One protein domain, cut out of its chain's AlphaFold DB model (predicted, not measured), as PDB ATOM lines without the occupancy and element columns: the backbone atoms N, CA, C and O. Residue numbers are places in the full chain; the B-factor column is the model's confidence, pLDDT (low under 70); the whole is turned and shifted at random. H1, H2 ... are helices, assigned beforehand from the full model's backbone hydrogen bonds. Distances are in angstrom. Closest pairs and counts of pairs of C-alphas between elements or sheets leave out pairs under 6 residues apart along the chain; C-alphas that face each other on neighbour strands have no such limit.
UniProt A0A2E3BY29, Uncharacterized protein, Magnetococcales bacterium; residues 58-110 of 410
ATOM      1  N   GLU A  58     -23.447 -17.400  23.793       92.69
ATOM      2  CA  GLU A  58     -23.754 -16.010  24.153       92.69
ATOM      3  C   GLU A  58     -22.827 -15.034  23.402       92.69
ATOM      4  O   GLU A  58     -21.619 -15.293  23.347       92.69
ATOM      5  N   PRO A  59     -23.328 -13.897  22.876       94.06
ATOM      6  CA  PRO A  59     -22.526 -12.944  22.098       94.06
ATOM      7  C   PRO A  59     -21.236 -12.509  22.806       94.06
ATOM      8  O   PRO A  59     -20.160 -12.521  22.213       94.06
ATOM      9  N   ARG A  60     -21.324 -12.260  24.118       96.12
ATOM     10  CA  ARG A  60     -20.188 -11.945  24.998       96.12
ATOM     11  C   ARG A  60     -19.069 -12.992  24.930       96.12
ATOM     12  O   ARG A  60     -17.893 -12.646  24.857       96.12
ATOM     13  N   LEU A  61     -19.422 -14.280  24.940       95.62
ATOM     14  CA  LEU A  61     -18.454 -15.380  24.867       95.62
ATOM     15  C   LEU A  61     -17.841 -15.490  23.469       95.62
ATOM     16  O   LEU A  61     -16.654 -15.790  23.338       95.62
ATOM     17  N   GLN A  62     -18.624 -15.204  22.426       93.88
ATOM     18  CA  GLN A  62     -18.124 -15.168  21.052       93.88
ATOM     19  C   GLN A  62     -17.086 -14.056  20.865       93.88
ATOM     20  O   GLN A  62     -16.019 -14.297  20.297       93.88
ATOM     21  N   GLU A  63     -17.361 -12.853  21.373       95.31
ATOM     22  CA  GLU A  63     -16.418 -11.731  21.345       95.31
ATOM     23  C   GLU A  63     -15.143 -12.032  22.130       95.31
ATOM     24  O   GLU A  63     -14.044 -11.798  21.621       95.31
ATOM     25  N   TYR A  64     -15.275 -12.625  23.321       96.75
ATOM     26  CA  TYR A  64     -14.130 -13.075  24.109       96.75
ATOM     27  C   TYR A  64     -13.247 -14.047  23.311       96.75
ATOM     28  O   TYR A  64     -12.029 -13.867  23.255       96.75
ATOM     29  N   MET A  65     -13.836 -15.044  22.640       95.38
ATOM     30  CA  MET A  65     -13.083 -15.993  21.809       95.38
ATOM     31  C   MET A  65     -12.401 -15.310  20.615       95.38
ATOM     32  O   MET A  65     -11.231 -15.596  20.341       95.38
ATOM     33  N   LYS A  66     -13.089 -14.376  19.944       94.56
ATOM     34  CA  LYS A  66     -12.530 -13.591  18.829       94.56
ATOM     35  C   LYS A  66     -11.348 -12.728  19.279       94.56
ATOM     36  O   LYS A  66     -10.277 -12.823  18.681       94.56
ATOM     37  N   LYS A  67     -11.496 -11.945  20.357       96.31
ATOM     38  CA  LYS A  67     -10.411 -11.105  20.899       96.31
ATOM     39  C   LYS A  67      -9.243 -11.941  21.415       96.31
ATOM     40  O   LYS A  67      -8.092 -11.605  21.152       96.31
ATOM     41  N   LYS A  68      -9.518 -13.052  22.106       95.75
ATOM     42  CA  LYS A  68      -8.471 -13.953  22.608       95.75
ATOM     43  C   LYS A  68      -7.632 -14.536  21.474       95.75
ATOM     44  O   LYS A  68      -6.412 -14.599  21.604       95.75
ATOM     45  N   LYS A  69      -8.270 -14.924  20.364       94.12
ATOM     46  CA  LYS A  69      -7.574 -15.351  19.147       94.12
ATOM     47  C   LYS A  69      -6.750 -14.206  18.557       94.12
ATOM     48  O   LYS A  69      -5.555 -14.366  18.367       94.12
ATOM     49  N   TYR A  70      -7.358 -13.037  18.370       96.00
ATOM     50  CA  TYR A  70      -6.685 -11.864  17.813       96.00
ATOM     51  C   TYR A  70      -5.426 -11.456  18.605       96.00
ATOM     52  O   TYR A  70      -4.376 -11.234  18.008       96.00
ATOM     53  N   TYR A  71      -5.482 -11.410  19.941       97.31
ATOM     54  CA  TYR A  71      -4.305 -11.085  20.763       97.31
ATOM     55  C   TYR A  71      -3.224 -12.162  20.709       97.31
ATOM     56  O   TYR A  71      -2.042 -11.824  20.729       97.31
ATOM     57  N   LYS A  72      -3.617 -13.438  20.607       95.38
ATOM     58  CA  LYS A  72      -2.673 -14.544  20.425       95.38
ATOM     59  C   LYS A  72      -1.961 -14.439  19.075       95.38
ATOM     60  O   LYS A  72      -0.741 -14.526  19.044       95.38
ATOM     61  N   ASP A  73      -2.709 -14.205  18.001       95.88
ATOM     62  CA  ASP A  73      -2.174 -14.139  16.638       95.88
ATOM     63  C   ASP A  73      -1.243 -12.922  16.448       95.88
ATOM     64  O   ASP A  73      -0.254 -13.007  15.728       95.88
ATOM     65  N   ASN A  74      -1.504 -11.812  17.153       97.00
ATOM     66  CA  ASN A  74      -0.696 -10.586  17.086       97.00
ATOM     67  C   ASN A  74       0.342 -10.443  18.218       97.00
ATOM     68  O   ASN A  74       0.988  -9.402  18.325       97.00
ATOM     69  N   ASN A  75       0.495 -11.444  19.094       97.31
ATOM     70  CA  ASN A  75       1.374 -11.383  20.273       97.31
ATOM     71  C   ASN A  75       1.145 -10.152  21.182       97.31
ATOM     72  O   ASN A  75       2.065  -9.667  21.846       97.31
ATOM     73  N   ILE A  76      -0.091  -9.647  21.240       96.94
ATOM     74  CA  ILE A  76      -0.456  -8.479  22.051       96.94
ATOM     75  C   ILE A  76      -0.716  -8.939  23.487       96.94
ATOM     76  O   ILE A  76      -1.554  -9.806  23.738       96.94
ATOM     77  N   LYS A  77      -0.025  -8.327  24.454       96.88
ATOM     78  CA  LYS A  77      -0.303  -8.519  25.884       96.88
ATOM     79  C   LYS A  77      -1.261  -7.423  26.357       96.88
ATOM     80  O   LYS A  77      -0.846  -6.267  26.412       96.88
ATOM     81  N   PRO A  78      -2.524  -7.745  26.681       96.81
ATOM     82  CA  PRO A  78      -3.459  -6.730  27.134       96.81
ATOM     83  C   PRO A  78      -3.094  -6.230  28.536       96.81
ATOM     84  O   PRO A  78      -2.577  -6.981  29.361       96.81
ATOM     85  N   CYS A  79      -3.397  -4.958  28.805       97.50
ATOM     86  CA  CYS A  79      -3.185  -4.338  30.117       97.50
ATOM     87  C   CYS A  79      -4.092  -4.961  31.197       97.50
ATOM     88  O   CYS A  79      -3.680  -5.165  32.335       97.50
ATOM     89  N   VAL A  80      -5.320  -5.324  30.815       97.31
ATOM     90  CA  VAL A  80      -6.297  -6.011  31.666       97.31
ATOM     91  C   VAL A  80      -6.499  -7.425  31.134       97.31
ATOM     92  O   VAL A  80      -6.536  -7.643  29.924       97.31
ATOM     93  N   SER A  81      -6.633  -8.414  32.018       97.56
ATOM     94  CA  SER A  81      -6.946  -9.771  31.579       97.56
ATOM     95  C   SER A  81      -8.307  -9.802  30.876       97.56
ATOM     96  O   SER A  81      -9.302  -9.291  31.390       97.56
ATOM     97  N   LEU A  82      -8.370 -10.454  29.711       96.88
ATOM     98  CA  LEU A  82      -9.615 -10.616  28.945       96.88
ATOM     99  C   LEU A  82     -10.732 -11.264  29.781       96.88
ATOM    100  O   LEU A  82     -11.910 -10.998  29.582       96.88
ATOM    101  N   GLU A  83     -10.371 -12.122  30.733       97.12
ATOM    102  CA  GLU A  83     -11.322 -12.766  31.646       97.12
ATOM    103  C   GLU A  83     -12.026 -11.751  32.547       97.12
ATOM    104  O   GLU A  83     -13.221 -11.889  32.802       97.12
ATOM    105  N   ARG A  84     -11.310 -10.705  32.983       97.69
ATOM    106  CA  ARG A  84     -11.869  -9.628  33.801       97.69
ATOM    107  C   ARG A  84     -12.679  -8.645  32.958       97.69
ATOM    108  O   ARG A  84     -13.753  -8.251  33.391       97.69
ATOM    109  N   GLU A  85     -12.195  -8.296  31.762       97.38
ATOM    110  CA  GLU A  85     -12.890  -7.394  30.823       97.38
ATOM    111  C   GLU A  85     -14.272  -7.942  30.431       97.38
ATOM    112  O   GLU A  85     -15.262  -7.222  30.489       97.38
ATOM    113  N   PHE A  86     -14.357  -9.238  30.111       97.75
ATOM    114  CA  PHE A  86     -15.606  -9.893  29.696       97.75
ATOM    115  C   PHE A  86     -16.370 -10.575  30.843       97.75
ATOM    116  O   PHE A  86     -17.390 -11.226  30.598       97.75
ATOM    117  N   GLN A  87     -15.894 -10.453  32.088       97.88
ATOM    118  CA  GLN A  87     -16.484 -11.095  33.272       97.88
ATOM    119  C   GLN A  87     -16.708 -12.610  33.088       97.88
ATOM    120  O   GLN A  87     -17.774 -13.152  33.391       97.88
ATOM    121  N   ILE A  88     -15.717 -13.302  32.527       97.81
ATOM    122  CA  ILE A  88     -15.819 -14.728  32.201       97.81
ATOM    123  C   ILE A  88     -15.784 -15.557  33.483       97.81
ATOM    124  O   ILE A  88     -14.812 -15.526  34.239       97.81
ATOM    125  N   THR A  89     -16.831 -16.348  33.706       97.44
ATOM    126  CA  THR A  89     -16.922 -17.257  34.854       97.44
ATOM    127  C   THR A  89     -16.301 -18.627  34.550       97.44
ATOM    128  O   THR A  89     -16.061 -19.003  33.400       97.44
ATOM    129  N   LYS A  90     -16.080 -19.450  35.585       96.38
ATOM    130  CA  LYS A  90     -15.637 -20.848  35.401       96.38
ATOM    131  C   LYS A  90     -16.665 -21.685  34.623       96.38
ATOM    132  O   LYS A  90     -16.283 -22.615  33.911       96.38
ATOM    133  N   GLU A  91     -17.951 -21.365  34.743       93.69
ATOM    134  CA  GLU A  91     -19.023 -22.029  33.994       93.69
ATOM    135  C   GLU A  91     -18.969 -21.684  32.509       93.69
ATOM    136  O   GLU A  91     -19.079 -22.577  31.668       93.69
ATOM    137  N   ASP A  92     -18.701 -20.423  32.184       95.38
ATOM    138  CA  ASP A  92     -18.523 -19.967  30.806       95.38
ATOM    139  C   ASP A  92     -17.372 -20.707  30.119       95.38
ATOM    140  O   ASP A  92     -17.501 -21.155  28.978       95.38
ATOM    141  N   VAL A  93     -16.265 -20.936  30.834       95.00
ATOM    142  CA  VAL A  93     -15.148 -21.749  30.326       95.00
ATOM    143  C   VAL A  93     -15.591 -23.182  30.023       95.00
ATOM    144  O   VAL A  93     -15.206 -23.736  28.990       95.00
ATOM    145  N   LYS A  94     -16.425 -23.792  30.876       93.81
ATOM    146  CA  LYS A  94     -17.001 -25.119  30.597       93.81
ATOM    147  C   LYS A  94     -17.911 -25.081  29.364       93.81
ATOM    148  O   LYS A  94     -17.822 -25.991  28.539       93.81
ATOM    149  N   ARG A  95     -18.746 -24.045  29.211       92.12
ATOM    150  CA  ARG A  95     -19.633 -23.863  28.044       92.12
ATOM    151  C   ARG A  95     -18.830 -23.720  26.752       92.12
ATOM    152  O   ARG A  95     -19.083 -24.468  25.815       92.12
ATOM    153  N   MET A  96     -17.801 -22.871  26.732       93.75
ATOM    154  CA  MET A  96     -16.908 -22.704  25.576       93.75
ATOM    155  C   MET A  96     -16.175 -24.003  25.217       93.75
ATOM    156  O   MET A  96     -16.106 -24.370  24.047       93.75
ATOM    157  N   LYS A  97     -15.679 -24.756  26.210       92.44
ATOM    158  CA  LYS A  97     -15.055 -26.070  25.969       92.44
ATOM    159  C   LYS A  97     -16.041 -27.089  25.397       92.44
ATOM    160  O   LYS A  97     -15.669 -27.891  24.550       92.44
ATOM    161  N   ARG A  98     -17.290 -27.100  25.867       90.81
ATOM    162  CA  ARG A  98     -18.341 -27.978  25.324       90.81
ATOM    163  C   ARG A  98     -18.708 -27.595  23.893       90.81
ATOM    164  O   ARG A  98     -18.850 -28.497  23.076       90.81
ATOM    165  N   PHE A  99     -18.798 -26.295  23.616       90.38
ATOM    166  CA  PHE A  99     -19.059 -25.749  22.288       90.38
ATOM    167  C   PHE A  99     -17.966 -26.147  21.290       90.38
ATOM    168  O   PHE A  99     -18.275 -26.676  20.234       90.38
ATOM    169  N   LEU A 100     -16.688 -26.005  21.661       88.88
ATOM    170  CA  LEU A 100     -15.555 -26.428  20.824       88.88
ATOM    171  C   LEU A 100     -15.505 -27.944  20.566       88.88
ATOM    172  O   LEU A 100     -14.907 -28.374  19.588       88.88
ATOM    173  N   ASN A 101     -16.124 -28.740  21.439       89.12
ATOM    174  CA  ASN A 101     -16.236 -30.192  21.303       89.12
ATOM    175  C   ASN A 101     -17.534 -30.628  20.591       89.12
ATOM    176  O   ASN A 101     -17.936 -31.783  20.739       89.12
ATOM    177  N   ASP A 102     -18.239 -29.709  19.920       84.69
ATOM    178  CA  ASP A 102     -19.500 -29.936  19.196       84.69
ATOM    179  C   ASP A 102     -20.613 -30.603  20.033       84.69
ATOM    180  O   ASP A 102     -21.510 -31.282  19.524       84.69
ATOM    181  N   LYS A 103     -20.595 -30.409  21.359       83.62
ATOM    182  CA  LYS A 103     -21.653 -30.922  22.238       83.62
ATOM    183  C   LYS A 103     -22.859 -29.988  22.176       83.62
ATOM    184  O   LYS A 103     -22.820 -28.902  22.747       83.62
ATOM    185  N   LYS A 104     -23.951 -30.452  21.560       81.56
ATOM    186  CA  LYS A 104     -25.221 -29.706  21.420       81.56
ATOM    187  C   LYS A 104     -25.864 -29.331  22.768       81.56
ATOM    188  O   LYS A 104     -26.462 -28.272  22.904       81.56
ATOM    189  N   ASP A 105     -25.646 -30.141  23.801       78.88
ATOM    190  CA  ASP A 105     -26.282 -30.007  25.119       78.88
ATOM    191  C   ASP A 105     -25.501 -29.109  26.098       78.88
ATOM    192  O   ASP A 105     -25.205 -29.509  27.231       78.88
ATOM    193  N   PHE A 106     -25.086 -27.910  25.689       80.19
ATOM    194  CA  PHE A 106     -24.260 -27.071  26.567       80.19
ATOM    195  C   PHE A 106     -25.057 -26.208  27.554       80.19
ATOM    196  O   PHE A 106     -24.536 -25.946  28.638       80.19
ATOM    197  N   TYR A 107     -26.304 -25.842  27.234       81.19
ATOM    198  CA  TYR A 107     -27.202 -25.101  28.138       81.19
ATOM    199  C   TYR A 107     -27.952 -25.981  29.137       81.19
ATOM    200  O   TYR A 107     -28.559 -25.465  30.072       81.19
ATOM    201  N   LEU A 108     -27.905 -27.304  28.973       81.12
ATOM    202  CA  LEU A 108     -28.519 -28.196  29.942       81.12
ATOM    203  C   LEU A 108     -27.662 -28.202  31.220       81.12
ATOM    204  O   LEU A 108     -26.475 -28.562  31.151       81.12
ATOM    205  N   PRO A 109     -28.227 -27.807  32.379       74.25
ATOM    206  CA  PRO A 109     -27.505 -27.875  33.641       74.25
ATOM    207  C   PRO A 109     -27.059 -29.322  33.871       74.25
ATOM    208  O   PRO A 109     -27.828 -30.255  33.629       74.25
ATOM    209  N   GLU A 110     -25.816 -29.530  34.328       69.56
ATOM    210  CA  GLU A 110     -25.271 -30.879  34.592       69.56
ATOM    211  C   GLU A 110     -26.200 -31.699  35.504       69.56
ATOM    212  O   GLU A 110     -26.329 -32.912  35.333       69.56
TER     213      GLU A 110
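Overview. This is residues 58 to 110 of the 410 residues of an uncharacterized protein of Magnetococcales bacterium (UniProt A0A2E3BY29). What shape appears? Helices H1 and H3 make a loose L near their first residues; the link after H1 loops back to tiny H2, and residues 101 to 110 fold back beside H3. What builds it? The 53 printed residues include three named helices, H1, H2 and H3 in order, and no named strand: all helix. Is it compact? It is only just loose, close to compact, with a radius of gyration of the C-alphas of 12.2 A, and spans 35 by 19 by 15 A.

Along the chain. Where is H1? H1, residues 59 to 73, runs 21.1 A from C-alpha 59 at (-22.526, -12.944, 22.098). What follows? H2, residues 82 to 85, measures 5.0 A. H3, residues 90 to 100, runs 15.6 A to C-alpha 100 at (-15.555, -26.428, 20.824).

Arrangement. What is near H1? H2 is close but not clearly touching, closest C-alphas Tyr 64 and Leu 82, 7.1 A. H3 likewise, Leu 61 and Asp 92, 7.5 A, about perpendicular at 76 degrees. And the backbones? In H1 and H3 every O i to N i+4 pair is within hydrogen-bond range; H2 is too short for one.

Size, cuts and confidence. How large? The farthest C-alphas, Asn 74 and Glu 110, are 36.4 A apart. Any cut or low confidence? The printed part has no cut; residue 110 is under 70.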